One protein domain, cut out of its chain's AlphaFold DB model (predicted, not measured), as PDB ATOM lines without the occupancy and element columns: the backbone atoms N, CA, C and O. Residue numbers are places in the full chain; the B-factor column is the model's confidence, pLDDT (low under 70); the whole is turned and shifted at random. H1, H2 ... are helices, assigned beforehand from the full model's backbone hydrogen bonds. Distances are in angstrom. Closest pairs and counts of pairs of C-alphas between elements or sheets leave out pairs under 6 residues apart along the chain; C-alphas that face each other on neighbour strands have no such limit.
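Overview. This is residues 194 to 287 of the 692 residues of an uncharacterized protein of Rhodovulum adriaticum (UniProt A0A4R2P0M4). Two helices, H5 and H7, lie side by side and run opposite ways, and H3 crosses them steeply near the middle of the domain. The short helices H2 and H4 pack on H7, while H1 and H6 lie towards opposite ends of this compact, rounded body. The printed part has 94 residues with seven named helices, H1 to H7 in order along the chain, and no named strand; its class is all helix, with 54 residues in named elements. The radius of gyration of the C-alphas is 12.1 A, and the C-alphas span 32 by 31 by 25 A.

Along the chain. The printed part begins at Ala 194, and H1, residues 201 to 208, starts at C-alpha 201 at (-45.083, 110.783, -5.965) and is 10.6 A long. H2 is residues 212 to 215. H3, residues 218 to 227, is 14.3 A long from C-alpha 218 at (-33.473, 107.123, -10.424). H4 is residues 239 to 242. H5, residues 245 to 253, is 12.4 A long, and H6 is residues 256 to 259. H7, residues 266 to 280, is the longest helix at 21.2 A and ends with C-alpha 280 at (-31.840, 104.579, 0.056).

Arrangement. H7 is the hub, touching four other helices. H5 touches it at a shallow tilt of 12 degrees, opposite ways, with the C-alphas of Ile 252 and Arg 270 closest at 7.1 A. H3 touches residues 272 to 276 of H7 alone, opposite ways at a steep tilt of 69 degrees, only just short of about perpendicular; the C-alphas of Leu 218 and Leu 276 are closest at 7.2 A. H2 touches H7, the closest C-alphas being those of Ile 214 and Leu 276 at 6.4 A. H4 only just touches residues 276 to 280 of H7 alone, with 3 pairs of C-alphas within 8 A, closest at Glu 240 and Phe 280, 5.2 A. H1 and H4 only just touch, with 3 pairs within 8 A; the C-alphas of Leu 203 and Gly 239 are closest at 6.1 A. H3 and H6 only just touch, also with 3 pairs, closest at the C-alphas of Arg 227 and Phe 259, 7.1 A. H1 is apart from H7. Every O i to N i+4 pair is within hydrogen-bond range in H1, H3 and H7, and 4 of 5 are in H5; H2, H4 and H6 are too short for such a pair.

Size, cuts and confidence. The C-alphas farthest apart, those of Gly 260 and Glu 283, are 34.2 A apart. The printed part has no cut. The link from H3 to H4, 11 residues, is long. Mean pLDDT of the printed part is 86.2; residues 194 to 195, 260, 262 to 263 and 283 to 287 are under 70.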
ATOM      1  N   ALA A 194     -37.626 110.091 -17.323       68.50
ATOM      2  CA  ALA A 194     -38.758 110.632 -16.572       68.50
ATOM      3  C   ALA A 194     -39.993 110.937 -17.442       68.50
ATOM      4  O   ALA A 194     -41.106 110.914 -16.936       68.50
ATOM      5  N   THR A 195     -39.831 111.184 -18.749       68.56
ATOM      6  CA  THR A 195     -40.972 111.401 -19.660       68.56
ATOM      7  C   THR A 195     -41.618 110.093 -20.120       68.56
ATOM      8  O   THR A 195     -42.795 110.073 -20.461       68.56
ATOM      9  N   GLN A 196     -40.859 108.993 -20.135       71.81
ATOM     10  CA  GLN A 196     -41.327 107.670 -20.570       71.81
ATOM     11  C   GLN A 196     -41.940 106.870 -19.420       71.81
ATOM     12  O   GLN A 196     -42.856 106.082 -19.625       71.81
ATOM     13  N   ALA A 197     -41.405 107.073 -18.220       81.50
ATOM     14  CA  ALA A 197     -41.875 106.493 -16.977       81.50
ATOM     15  C   ALA A 197     -41.842 107.598 -15.914       81.50
ATOM     16  O   ALA A 197     -40.813 107.755 -15.244       81.50
ATOM     17  N   PRO A 198     -42.924 108.389 -15.789       86.31
ATOM     18  CA  PRO A 198     -43.043 109.384 -14.733       86.31
ATOM     19  C   PRO A 198     -42.778 108.745 -13.374       86.31
ATOM     20  O   PRO A 198     -43.216 107.619 -13.111       86.31
ATOM     21  N   LEU A 199     -42.018 109.441 -12.531       90.38
ATOM     22  CA  LEU A 199     -41.785 108.972 -11.174       90.38
ATOM     23  C   LEU A 199     -43.104 109.079 -10.393       90.38
ATOM     24  O   LEU A 199     -43.769 110.109 -10.470       90.38
ATOM     25  N   PRO A 200     -43.504 108.042  -9.646       93.56
ATOM     26  CA  PRO A 200     -44.638 108.143  -8.748       93.56
ATOM     27  C   PRO A 200     -44.296 109.084  -7.580       93.56
ATOM     28  O   PRO A 200     -43.111 109.233  -7.260       93.56
ATOM     29  N   PRO A 201     -45.296 109.670  -6.895       93.56
ATOM     30  CA  PRO A 201     -45.083 110.783  -5.965       93.56
ATOM     31  C   PRO A 201     -43.969 110.559  -4.933       93.56
ATOM     32  O   PRO A 201     -43.112 111.413  -4.750       93.56
ATOM     33  N   LYS A 202     -43.885 109.367  -4.322       93.81
ATOM     34  CA  LYS A 202     -42.842 109.075  -3.322       93.81
ATOM     35  C   LYS A 202     -41.431 109.005  -3.909       93.81
ATOM     36  O   LYS A 202     -40.459 109.252  -3.195       93.81
ATOM     37  N   LEU A 203     -41.293 108.615  -5.176       94.75
ATOM     38  CA  LEU A 203     -40.009 108.637  -5.875       94.75
ATOM     39  C   LEU A 203     -39.689 110.028  -6.423       94.75
ATOM     40  O   LEU A 203     -38.513 110.357  -6.527       94.75
ATOM     41  N   GLU A 204     -40.699 110.829  -6.752       93.44
ATOM     42  CA  GLU A 204     -40.536 112.226  -7.157       93.44
ATOM     43  C   GLU A 204     -40.039 113.087  -5.986       93.44
ATOM     44  O   GLU A 204     -39.014 113.753  -6.114       93.44
ATOM     45  N   ASP A 205     -40.638 112.942  -4.799       91.06
ATOM     46  CA  ASP A 205     -40.151 113.575  -3.564       91.06
ATOM     47  C   ASP A 205     -38.686 113.197  -3.282       91.06
ATOM     48  O   ASP A 205     -37.836 114.036  -2.966       91.06
ATOM     49  N   ALA A 206     -38.364 111.909  -3.444       90.56
ATOM     50  CA  ALA A 206     -37.007 111.405  -3.287       90.56
ATOM     51  C   ALA A 206     -36.051 111.923  -4.373       90.56
ATOM     52  O   ALA A 206     -34.867 112.104  -4.100       90.56
ATOM     53  N   TYR A 207     -36.532 112.143  -5.596       93.00
ATOM     54  CA  TYR A 207     -35.751 112.690  -6.699       93.00
ATOM     55  C   TYR A 207     -35.361 114.144  -6.426       93.00
ATOM     56  O   TYR A 207     -34.186 114.489  -6.565       93.00
ATOM     57  N   GLU A 208     -36.308 114.971  -5.984       91.38
ATOM     58  CA  GLU A 208     -36.072 116.388  -5.692       91.38
ATOM     59  C   GLU A 208     -35.103 116.591  -4.522       91.38
ATOM     60  O   GLU A 208     -34.213 117.443  -4.579       91.38
ATOM     61  N   ALA A 209     -35.188 115.745  -3.491       89.81
ATOM     62  CA  ALA A 209     -34.278 115.786  -2.347       89.81
ATOM     63  C   ALA A 209     -32.859 115.251  -2.648       89.81
ATOM     64  O   ALA A 209     -31.957 115.359  -1.808       89.81
ATOM     65  N   ALA A 210     -32.631 114.643  -3.817       90.88
ATOM     66  CA  ALA A 210     -31.434 113.856  -4.069       90.88
ATOM     67  C   ALA A 210     -30.295 114.596  -4.808       90.88
ATOM     68  O   ALA A 210     -30.506 115.441  -5.685       90.88
ATOM     69  N   PRO A 211     -29.024 114.223  -4.544       89.44
ATOM     70  CA  PRO A 211     -27.879 114.766  -5.268       89.44
ATOM     71  C   PRO A 211     -27.876 114.346  -6.747       89.44
ATOM     72  O   PRO A 211     -28.448 113.330  -7.140       89.44
ATOM     73  N   ALA A 212     -27.166 115.104  -7.592       84.25
ATOM     74  CA  ALA A 212     -27.194 114.960  -9.057       84.25
ATOM     75  C   ALA A 212     -26.953 113.525  -9.571       84.25
ATOM     76  O   ALA A 212     -27.565 113.098 -10.545       84.25
ATOM     77  N   GLN A 213     -26.090 112.751  -8.905       86.06
ATOM     78  CA  GLN A 213     -25.794 111.370  -9.307       86.06
ATOM     79  C   GLN A 213     -26.968 110.405  -9.092       86.06
ATOM     80  O   GLN A 213     -27.055 109.398  -9.793       86.06
ATOM     81  N   ILE A 214     -27.833 110.694  -8.119       92.06
ATOM     82  CA  ILE A 214     -29.043 109.926  -7.822       92.06
ATOM     83  C   ILE A 214     -30.160 110.355  -8.765       92.06
ATOM     84  O   ILE A 214     -30.788 109.491  -9.372       92.06
ATOM     85  N   ARG A 215     -30.309 111.665  -9.005       90.25
ATOM     86  CA  ARG A 215     -31.231 112.198 -10.019       90.25
ATOM     87  C   ARG A 215     -30.951 111.642 -11.418       90.25
ATOM     88  O   ARG A 215     -31.869 111.263 -12.125       90.25
ATOM     89  N   ALA A 216     -29.687 111.459 -11.797       85.50
ATOM     90  CA  ALA A 216     -29.349 110.818 -13.071       85.50
ATOM     91  C   ALA A 216     -29.714 109.317 -13.137       85.50
ATOM     92  O   ALA A 216     -29.926 108.777 -14.221       85.50
ATOM     93  N   ALA A 217     -29.744 108.622 -11.997       92.56
ATOM     94  CA  ALA A 217     -29.940 107.175 -11.929       92.56
ATOM     95  C   ALA A 217     -31.409 106.773 -11.738       92.56
ATOM     96  O   ALA A 217     -31.860 105.796 -12.338       92.56
ATOM     97  N   LEU A 218     -32.147 107.506 -10.904       94.62
ATOM     98  CA  LEU A 218     -33.473 107.123 -10.424       94.62
ATOM     99  C   LEU A 218     -34.522 106.998 -11.550       94.62
ATOM    100  O   LEU A 218     -35.122 105.925 -11.640       94.62
ATOM    101  N   PRO A 219     -34.686 107.968 -12.474       92.50
ATOM    102  CA  PRO A 219     -35.634 107.839 -13.583       92.50
ATOM    103  C   PRO A 219     -35.323 106.658 -14.505       92.50
ATOM    104  O   PRO A 219     -36.228 105.979 -14.980       92.50
ATOM    105  N   PHE A 220     -34.036 106.371 -14.738       92.12
ATOM    106  CA  PHE A 220     -33.645 105.228 -15.561       92.12
ATOM    107  C   PHE A 220     -33.998 103.898 -14.899       92.12
ATOM    108  O   PHE A 220     -34.568 103.015 -15.536       92.12
ATOM    109  N   ILE A 221     -33.660 103.747 -13.616       94.81
ATOM    110  CA  ILE A 221     -33.935 102.513 -12.880       94.81
ATOM    111  C   ILE A 221     -35.437 102.290 -12.737       94.81
ATOM    112  O   ILE A 221     -35.876 101.162 -12.933       94.81
ATOM    113  N   TRP A 222     -36.219 103.341 -12.488       95.25
ATOM    114  CA  TRP A 222     -37.677 103.249 -12.469       95.25
ATOM    115  C   TRP A 222     -38.244 102.780 -13.813       95.25
ATOM    116  O   TRP A 222     -38.993 101.806 -13.866       95.25
ATOM    117  N   HIS A 223     -37.803 103.387 -14.917       91.19
ATOM    118  CA  HIS A 223     -38.242 102.992 -16.254       91.19
ATOM    119  C   HIS A 223     -37.905 101.524 -16.569       91.19
ATOM    120  O   HIS A 223     -38.753 100.784 -17.071       91.19
ATOM    121  N   ILE A 224     -36.693 101.072 -16.234       91.44
ATOM    122  CA  ILE A 224     -36.305  99.662 -16.381       91.44
ATOM    123  C   ILE A 224     -37.169  98.758 -15.497       91.44
ATOM    124  O   ILE A 224     -37.580  97.688 -15.942       91.44
ATOM    125  N   ALA A 225     -37.468  99.180 -14.269       93.75
ATOM    126  CA  ALA A 225     -38.264  98.400 -13.335       93.75
ATOM    127  C   ALA A 225     -39.694  98.163 -13.851       93.75
ATOM    128  O   ALA A 225     -40.201  97.048 -13.727       93.75
ATOM    129  N   LEU A 226     -40.301  99.160 -14.502       92.44
ATOM    130  CA  LEU A 226     -41.594  99.014 -15.179       92.44
ATOM    131  C   LEU A 226     -41.498  98.104 -16.409       92.44
ATOM    132  O   LEU A 226     -42.276  97.161 -16.556       92.44
ATOM    133  N   ARG A 227     -40.504  98.328 -17.280       86.94
ATOM    134  CA  ARG A 227     -40.309  97.528 -18.506       86.94
ATOM    135  C   ARG A 227     -40.092  96.046 -18.211       86.94
ATOM    136  O   ARG A 227     -40.621  95.195 -18.921       86.94
ATOM    137  N   ALA A 228     -39.348  95.748 -17.153       86.19
ATOM    138  CA  ALA A 228     -39.076  94.392 -16.703       86.19
ATOM    139  C   ALA A 228     -40.137  93.828 -15.747       86.19
ATOM    140  O   ALA A 228     -39.956  92.727 -15.227       86.19
ATOM    141  N   LYS A 229     -41.237  94.560 -15.512       91.31
ATOM    142  CA  LYS A 229     -42.344  94.158 -14.630       91.31
ATOM    143  C   LYS A 229     -41.894  93.815 -13.205       91.31
ATOM    144  O   LYS A 229     -42.457  92.939 -12.552       91.31
ATOM    145  N   VAL A 230     -40.860  94.501 -12.718       93.38
ATOM    146  CA  VAL A 230     -40.501  94.495 -11.293       93.38
ATOM    147  C   VAL A 230     -41.545  95.291 -10.503       93.38
ATOM    148  O   VAL A 230     -41.880  94.894  -9.392       93.38
ATOM    149  N   PHE A 231     -42.081  96.350 -11.120       94.75
ATOM    150  CA  PHE A 231     -43.198  97.173 -10.650       94.75
ATOM    151  C   PHE A 231     -44.205  97.409 -11.788       94.75
ATOM    152  O   PHE A 231     -43.888  97.192 -12.962       94.75
ATOM    153  N   CYS A 232     -45.406  97.859 -11.436       90.81
ATOM    154  CA  CYS A 232     -46.471  98.272 -12.349       90.81
ATOM    155  C   CYS A 232     -46.604  99.805 -12.393       90.81
ATOM    156  O   CYS A 232     -46.229 100.492 -11.448       90.81
ATOM    157  N   GLU A 233     -47.181 100.357 -13.470       80.62
ATOM    158  CA  GLU A 233     -47.322 101.818 -13.663       80.62
ATOM    159  C   GLU A 233     -48.136 102.519 -12.558       80.62
ATOM    160  O   GLU A 233     -47.945 103.707 -12.323       80.62
ATOM    161  N   GLY A 234     -49.018 101.794 -11.858       84.12
ATOM    162  CA  GLY A 234     -49.803 102.320 -10.735       84.12
ATOM    163  C   GLY A 234     -49.118 102.233  -9.366       84.12
ATOM    164  O   GLY A 234     -49.688 102.697  -8.377       84.12
ATOM    165  N   ASP A 235     -47.929 101.632  -9.276       90.50
ATOM    166  CA  ASP A 235     -47.236 101.464  -8.001       90.50
ATOM    167  C   ASP A 235     -46.625 102.792  -7.529       90.50
ATOM    168  O   ASP A 235     -46.025 103.536  -8.303       90.50
ATOM    169  N   ASN A 236     -46.705 103.063  -6.222       93.06
ATOM    170  CA  ASN A 236     -46.080 104.230  -5.587       93.06
ATOM    171  C   ASN A 236     -45.065 103.805  -4.504       93.06
ATOM    172  O   ASN A 236     -45.317 103.992  -3.304       93.06
ATOM    173  N   PRO A 237     -43.947 103.158  -4.892       95.25
ATOM    174  CA  PRO A 237     -42.932 102.691  -3.957       95.25
ATOM    175  C   PRO A 237     -42.126 103.856  -3.369       95.25
ATOM    176  O   PRO A 237     -41.859 104.848  -4.039       95.25
ATOM    177  N   SER A 238     -41.668 103.721  -2.122       94.06
ATOM    178  CA  SER A 238     -40.570 104.558  -1.617       94.06
ATOM    179  C   SER A 238     -39.237 104.121  -2.238       94.06
ATOM    180  O   SER A 238     -39.120 103.006  -2.757       94.06
ATOM    181  N   GLY A 239     -38.196 104.956  -2.140       91.38
ATOM    182  CA  GLY A 239     -36.848 104.580  -2.587       91.38
ATOM    183  C   GLY A 239     -36.300 103.326  -1.886       91.38
ATOM    184  O   GLY A 239     -35.665 102.484  -2.524       91.38
ATOM    185  N   GLU A 240     -36.617 103.146  -0.600       90.62
ATOM    186  CA  GLU A 240     -36.303 101.930   0.165       90.62
ATOM    187  C   GLU A 240     -36.999 100.690  -0.398       90.62
ATOM    188  O   GLU A 240     -36.374  99.639  -0.532       90.62
ATOM    189  N   HIS A 241     -38.278 100.807  -0.769       92.94
ATOM    190  CA  HIS A 241     -39.031  99.694  -1.341       92.94
ATOM    191  C   HIS A 241     -38.533  99.337  -2.750       92.94
ATOM    192  O   HIS A 241     -38.350  98.156  -3.060       92.94
ATOM    193  N   LEU A 242     -38.220 100.356  -3.565       94.75
ATOM    194  CA  LEU A 242     -37.592 100.201  -4.879       94.75
ATOM    195  C   LEU A 242     -36.257  99.439  -4.778       94.75
ATOM    196  O   LEU A 242     -35.966  98.600  -5.628       94.75
ATOM    197  N   MET A 243     -35.467  99.702  -3.729       94.69
ATOM    198  CA  MET A 243     -34.171  99.059  -3.452       94.69
ATOM    199  C   MET A 243     -34.239  97.960  -2.369       94.69
ATOM    200  O   MET A 243     -33.220  97.618  -1.753       94.69
ATOM    201  N   SER A 244     -35.420  97.381  -2.134       90.62
ATOM    202  CA  SER A 244     -35.579  96.199  -1.275       90.62
ATOM    203  C   SER A 244     -34.775  95.019  -1.831       90.62
ATOM    204  O   SER A 244     -34.516  94.967  -3.031       90.62
ATOM    205  N   ASP A 245     -34.372  94.057  -0.993       84.00
ATOM    206  CA  ASP A 245     -33.514  92.949  -1.450       84.00
ATOM    207  C   ASP A 245     -34.151  92.174  -2.620       84.00
ATOM    208  O   ASP A 245     -33.514  91.975  -3.653       84.00
ATOM    209  N   ALA A 246     -35.454  91.883  -2.541       88.81
ATOM    210  CA  ALA A 246     -36.189  91.197  -3.605       88.81
ATOM    211  C   ALA A 246     -36.324  92.009  -4.910       88.81
ATOM    212  O   ALA A 246     -36.337  91.428  -5.997       88.81
ATOM    213  N   ALA A 247     -36.478  93.336  -4.833       90.50
ATOM    214  CA  ALA A 247     -36.550  94.191  -6.020       90.50
ATOM    215  C   ALA A 247     -35.159  94.399  -6.631       90.50
ATOM    216  O   ALA A 247     -34.981  94.293  -7.844       90.50
ATOM    217  N   ARG A 248     -34.150  94.621  -5.785       90.19
ATOM    218  CA  ARG A 248     -32.759  94.804  -6.191       90.19
ATOM    219  C   ARG A 248     -32.213  93.570  -6.894       90.19
ATOM    220  O   ARG A 248     -31.595  93.721  -7.942       90.19
ATOM    221  N   ASP A 249     -32.436  92.373  -6.363       86.88
ATOM    222  CA  ASP A 249     -31.909  91.144  -6.964       86.88
ATOM    223  C   ASP A 249     -32.523  90.901  -8.353       86.88
ATOM    224  O   ASP A 249     -31.808  90.565  -9.302       86.88
ATOM    225  N   ARG A 250     -33.819  91.207  -8.514       91.19
ATOM    226  CA  ARG A 250     -34.486  91.233  -9.825       91.19
ATOM    227  C   ARG A 250     -33.874  92.278 -10.760       91.19
ATOM    228  O   ARG A 250     -33.584  91.959 -11.908       91.19
ATOM    229  N   LEU A 251     -33.605  93.491 -10.274       92.69
ATOM    230  CA  LEU A 251     -32.958  94.546 -11.061       92.69
ATOM    231  C   LEU A 251     -31.519  94.184 -11.469       92.69
ATOM    232  O   LEU A 251     -31.102  94.453 -12.589       92.69
ATOM    233  N   ILE A 252     -30.751  93.524 -10.604       89.31
ATOM    234  CA  ILE A 252     -29.379  93.088 -10.907       89.31
ATOM    235  C   ILE A 252     -29.354  92.017 -12.003       89.31
ATOM    236  O   ILE A 252     -28.373  91.950 -12.752       89.31
ATOM    237  N   ALA A 253     -30.385  91.176 -12.083       87.81
ATOM    238  CA  ALA A 253     -30.496  90.128 -13.093       87.81
ATOM    239  C   ALA A 253     -30.820  90.669 -14.499       87.81
ATOM    240  O   ALA A 253     -30.597  89.960 -15.476       87.81
ATOM    241  N   ILE A 254     -31.293  91.914 -14.613       89.62
ATOM    242  CA  ILE A 254     -31.694  92.525 -15.885       89.62
ATOM    243  C   ILE A 254     -30.487  93.001 -16.699       89.62
ATOM    244  O   ILE A 254     -29.567  93.643 -16.181       89.62
ATOM    245  N   THR A 255     -30.554  92.782 -18.013       86.06
ATOM    246  CA  THR A 255     -29.675  93.427 -18.993       86.06
ATOM    247  C   THR A 255     -30.455  94.518 -19.740       86.06
ATOM    248  O   THR A 255     -31.343  94.189 -20.521       86.06
ATOM    249  N   PRO A 256     -30.132  95.823 -19.598       84.81
ATOM    250  CA  PRO A 256     -30.898  96.892 -20.256       84.81
ATOM    251  C   PRO A 256     -31.017  96.760 -21.784       84.81
ATOM    252  O   PRO A 256     -32.022  97.160 -22.365       84.81
ATOM    253  N   ALA A 257     -30.021  96.158 -22.441       76.38
ATOM    254  CA  ALA A 257     -30.052  95.921 -23.884       76.38
ATOM    255  C   ALA A 257     -31.202  94.994 -24.325       76.38
ATOM    256  O   ALA A 257     -31.713  95.163 -25.429       76.38
ATOM    257  N   GLU A 258     -31.660  94.075 -23.464       78.00
ATOM    258  CA  GLU A 258     -32.820  93.202 -23.728       78.00
ATOM    259  C   GLU A 258     -34.125  94.002 -23.844       78.00
ATOM    260  O   GLU A 258     -35.069  93.571 -24.500       78.00
ATOM    261  N   PHE A 259     -34.153  95.205 -23.268       74.88
ATOM    262  CA  PHE A 259     -35.282  96.132 -23.309       74.88
ATOM    263  C   PHE A 259     -35.063  97.279 -24.310       74.88
ATOM    264  O   PHE A 259     -35.765  98.287 -24.263       74.88
ATOM    265  N   GLY A 260     -34.087  97.143 -25.217       69.00
ATOM    266  CA  GLY A 260     -33.827  98.104 -26.293       69.00
ATOM    267  C   GLY A 260     -32.980  99.318 -25.898       69.00
ATOM    268  O   GLY A 260     -32.860 100.256 -26.687       69.00
ATOM    269  N   PHE A 261     -32.364  99.327 -24.711       74.12
ATOM    270  CA  PHE A 261     -31.512 100.436 -24.275       74.12
ATOM    271  C   PHE A 261     -30.060 100.252 -24.738       74.12
ATOM    272  O   PHE A 261     -29.374  99.312 -24.333       74.12
ATOM    273  N   SER A 262     -29.557 101.185 -25.556       66.25
ATOM    274  CA  SER A 262     -28.148 101.231 -25.991       66.25
ATOM    275  C   SER A 262     -27.220 101.955 -25.004       66.25
ATOM    276  O   SER A 262     -25.998 101.831 -25.088       66.25
ATOM    277  N   ALA A 263     -27.792 102.723 -24.077       69.06
ATOM    278  CA  ALA A 263     -27.116 103.391 -22.972       69.06
ATOM    279  C   ALA A 263     -28.091 103.518 -21.785       69.06
ATOM    280  O   ALA A 263     -29.298 103.594 -22.024       69.06
ATOM    281  N   PRO A 264     -27.604 103.591 -20.531       77.75
ATOM    282  CA  PRO A 264     -26.224 103.399 -20.069       77.75
ATOM    283  C   PRO A 264     -25.649 101.995 -20.344       77.75
ATOM    284  O   PRO A 264     -26.381 101.023 -20.486       77.75
ATOM    285  N   SER A 265     -24.311 101.883 -20.391       83.06
ATOM    286  CA  SER A 265     -23.620 100.582 -20.482       83.06
ATOM    287  C   SER A 265     -23.964  99.674 -19.292       83.06
ATOM    288  O   SER A 265     -24.304 100.180 -18.223       83.06
ATOM    289  N   GLU A 266     -23.787  98.352 -19.409       82.50
ATOM    290  CA  GLU A 266     -24.081  97.419 -18.304       82.50
ATOM    291  C   GLU A 266     -23.306  97.769 -17.014       82.50
ATOM    292  O   GLU A 266     -23.849  97.724 -15.912       82.50
ATOM    293  N   GLY A 267     -22.049  98.213 -17.134       81.62
ATOM    294  CA  GLY A 267     -21.260  98.678 -15.986       81.62
ATOM    295  C   GLY A 267     -21.813  99.960 -15.349       81.62
ATOM    296  O   GLY A 267     -21.810 100.108 -14.122       81.62
ATOM    297  N   THR A 268     -22.335 100.873 -16.166       87.50
ATOM    298  CA  THR A 268     -22.977 102.110 -15.702       87.50
ATOM    299  C   THR A 268     -24.332 101.817 -15.054       87.50
ATOM    300  O   THR A 268     -24.603 102.336 -13.975       87.50
ATOM    301  N   TYR A 269     -25.137 100.923 -15.632       92.38
ATOM    302  CA  TYR A 269     -26.397 100.455 -15.051       92.38
ATOM    303  C   TYR A 269     -26.200  99.849 -13.657       92.38
ATOM    304  O   TYR A 269     -26.860 100.239 -12.695       92.38
ATOM    305  N   ARG A 270     -25.205  98.974 -13.497       85.75
ATOM    306  CA  ARG A 270     -24.863  98.409 -12.181       85.75
ATOM    307  C   ARG A 270     -24.404  99.477 -11.194       85.75
ATOM    308  O   ARG A 270     -24.702  99.401 -10.001       85.75
ATOM    309  N   SER A 271     -23.681 100.480 -11.689       87.88
ATOM    310  CA  SER A 271     -23.277 101.626 -10.874       87.88
ATOM    311  C   SER A 271     -24.493 102.425 -10.400       87.88
ATOM    312  O   SER A 271     -24.486 102.890  -9.265       87.88
ATOM    313  N   TYR A 272     -25.546 102.541 -11.216       94.62
ATOM    314  CA  TYR A 272     -26.809 103.179 -10.829       94.62
ATOM    315  C   TYR A 272     -27.510 102.399  -9.718       94.62
ATOM    316  O   TYR A 272     -27.778 102.982  -8.671       94.62
ATOM    317  N   ILE A 273     -27.697 101.082  -9.877       93.56
ATOM    318  CA  ILE A 273     -28.289 100.232  -8.827       93.56
ATOM    319  C   ILE A 273     -27.492 100.348  -7.522       93.56
ATOM    320  O   ILE A 273     -28.069 100.559  -6.459       93.56
ATOM    321  N   THR A 274     -26.158 100.276  -7.594       86.88
ATOM    322  CA  THR A 274     -25.290 100.377  -6.407       86.88
ATOM    323  C   THR A 274     -25.440 101.726  -5.703       86.88
ATOM    324  O   THR A 274     -25.509 101.777  -4.476       86.88
ATOM    325  N   ARG A 275     -25.482 102.828  -6.464       90.50
ATOM    326  CA  ARG A 275     -25.645 104.179  -5.909       90.50
ATOM    327  C   ARG A 275     -27.008 104.354  -5.252       90.50
ATOM    328  O   ARG A 275     -27.050 104.832  -4.126       90.50
ATOM    329  N   LEU A 276     -28.083 103.930  -5.916       93.38
ATOM    330  CA  LEU A 276     -29.434 104.001  -5.358       93.38
ATOM    331  C   LEU A 276     -29.569 103.120  -4.115       93.38
ATOM    332  O   LEU A 276     -30.127 103.569  -3.123       93.38
ATOM    333  N   THR A 277     -28.987 101.917  -4.126       90.19
ATOM    334  CA  THR A 277     -28.985 101.023  -2.959       90.19
ATOM    335  C   THR A 277     -28.301 101.687  -1.765       90.19
ATOM    336  O   THR A 277     -28.866 101.709  -0.683       90.19
ATOM    337  N   ARG A 278     -27.117 102.286  -1.950       87.19
ATOM    338  CA  ARG A 278     -26.415 102.990  -0.860       87.19
ATOM    339  C   ARG A 278     -27.141 104.240  -0.384       87.19
ATOM    340  O   ARG A 278     -27.050 104.570   0.790       87.19
ATOM    341  N   TYR A 279     -27.798 104.950  -1.295       90.81
ATOM    342  CA  TYR A 279     -28.507 106.179  -0.969       90.81
ATOM    343  C   TYR A 279     -29.785 105.901  -0.175       90.81
ATOM    344  O   TYR A 279     -30.007 106.530   0.850       90.81
ATOM    345  N   PHE A 280     -30.586 104.926  -0.610       90.38
ATOM    346  CA  PHE A 280     -31.840 104.579   0.056       90.38
ATOM    347  C   PHE A 280     -31.674 103.585   1.208       90.38
ATOM    348  O   PHE A 280     -32.580 103.459   2.017       90.38
ATOM    349  N   ARG A 281     -30.548 102.867   1.302       84.62
ATOM    350  CA  ARG A 281     -30.264 101.907   2.386       84.62
ATOM    351  C   ARG A 281     -28.837 102.090   2.927       84.62
ATOM    352  O   ARG A 281     -28.000 101.205   2.740       84.62
ATOM    353  N   PRO A 282     -28.530 103.228   3.576       71.12
ATOM    354  CA  PRO A 282     -27.177 103.548   4.040       71.12
ATOM    355  C   PRO A 282     -26.681 102.649   5.186       71.12
ATOM    356  O   PRO A 282     -25.475 102.482   5.338       71.12
ATOM    357  N   GLU A 283     -27.589 102.052   5.964       58.59
ATOM    358  CA  GLU A 283     -27.262 101.229   7.141       58.59
ATOM    359  C   GLU A 283     -26.910  99.770   6.814       58.59
ATOM    360  O   GLU A 283     -26.416  99.040   7.669       58.59
ATOM    361  N   ALA A 284     -27.150  99.322   5.581       60.44
ATOM    362  CA  ALA A 284     -26.929  97.936   5.204       60.44
ATOM    363  C   ALA A 284     -25.556  97.748   4.530       60.44
ATOM    364  O   ALA A 284     -25.257  98.325   3.479       60.44
ATOM    365  N   GLU A 285     -24.702  96.916   5.135       59.03
ATOM    366  CA  GLU A 285     -23.447  96.478   4.521       59.03
ATOM    367  C   GLU A 285     -23.756  95.528   3.360       59.03
ATOM    368  O   GLU A 285     -24.143  94.379   3.555       59.03
ATOM    369  N   PHE A 286     -23.592  96.007   2.125       62.94
ATOM    370  CA  PHE A 286     -23.799  95.182   0.937       62.94
ATOM    371  C   PHE A 286     -22.471  94.785   0.285       62.94
ATOM    372  O   PHE A 286     -21.663  95.667  -0.049       62.94
ATOM    373  N   PRO A 287     -22.266  93.486  -0.011       63.28
ATOM    374  CA  PRO A 287     -21.177  93.057  -0.871       63.28
ATOM    375  C   PRO A 287     -21.284  93.748  -2.239       63.28
ATOM    376  O   PRO A 287     -22.392  93.947  -2.747       63.28
TER     377      PRO A 287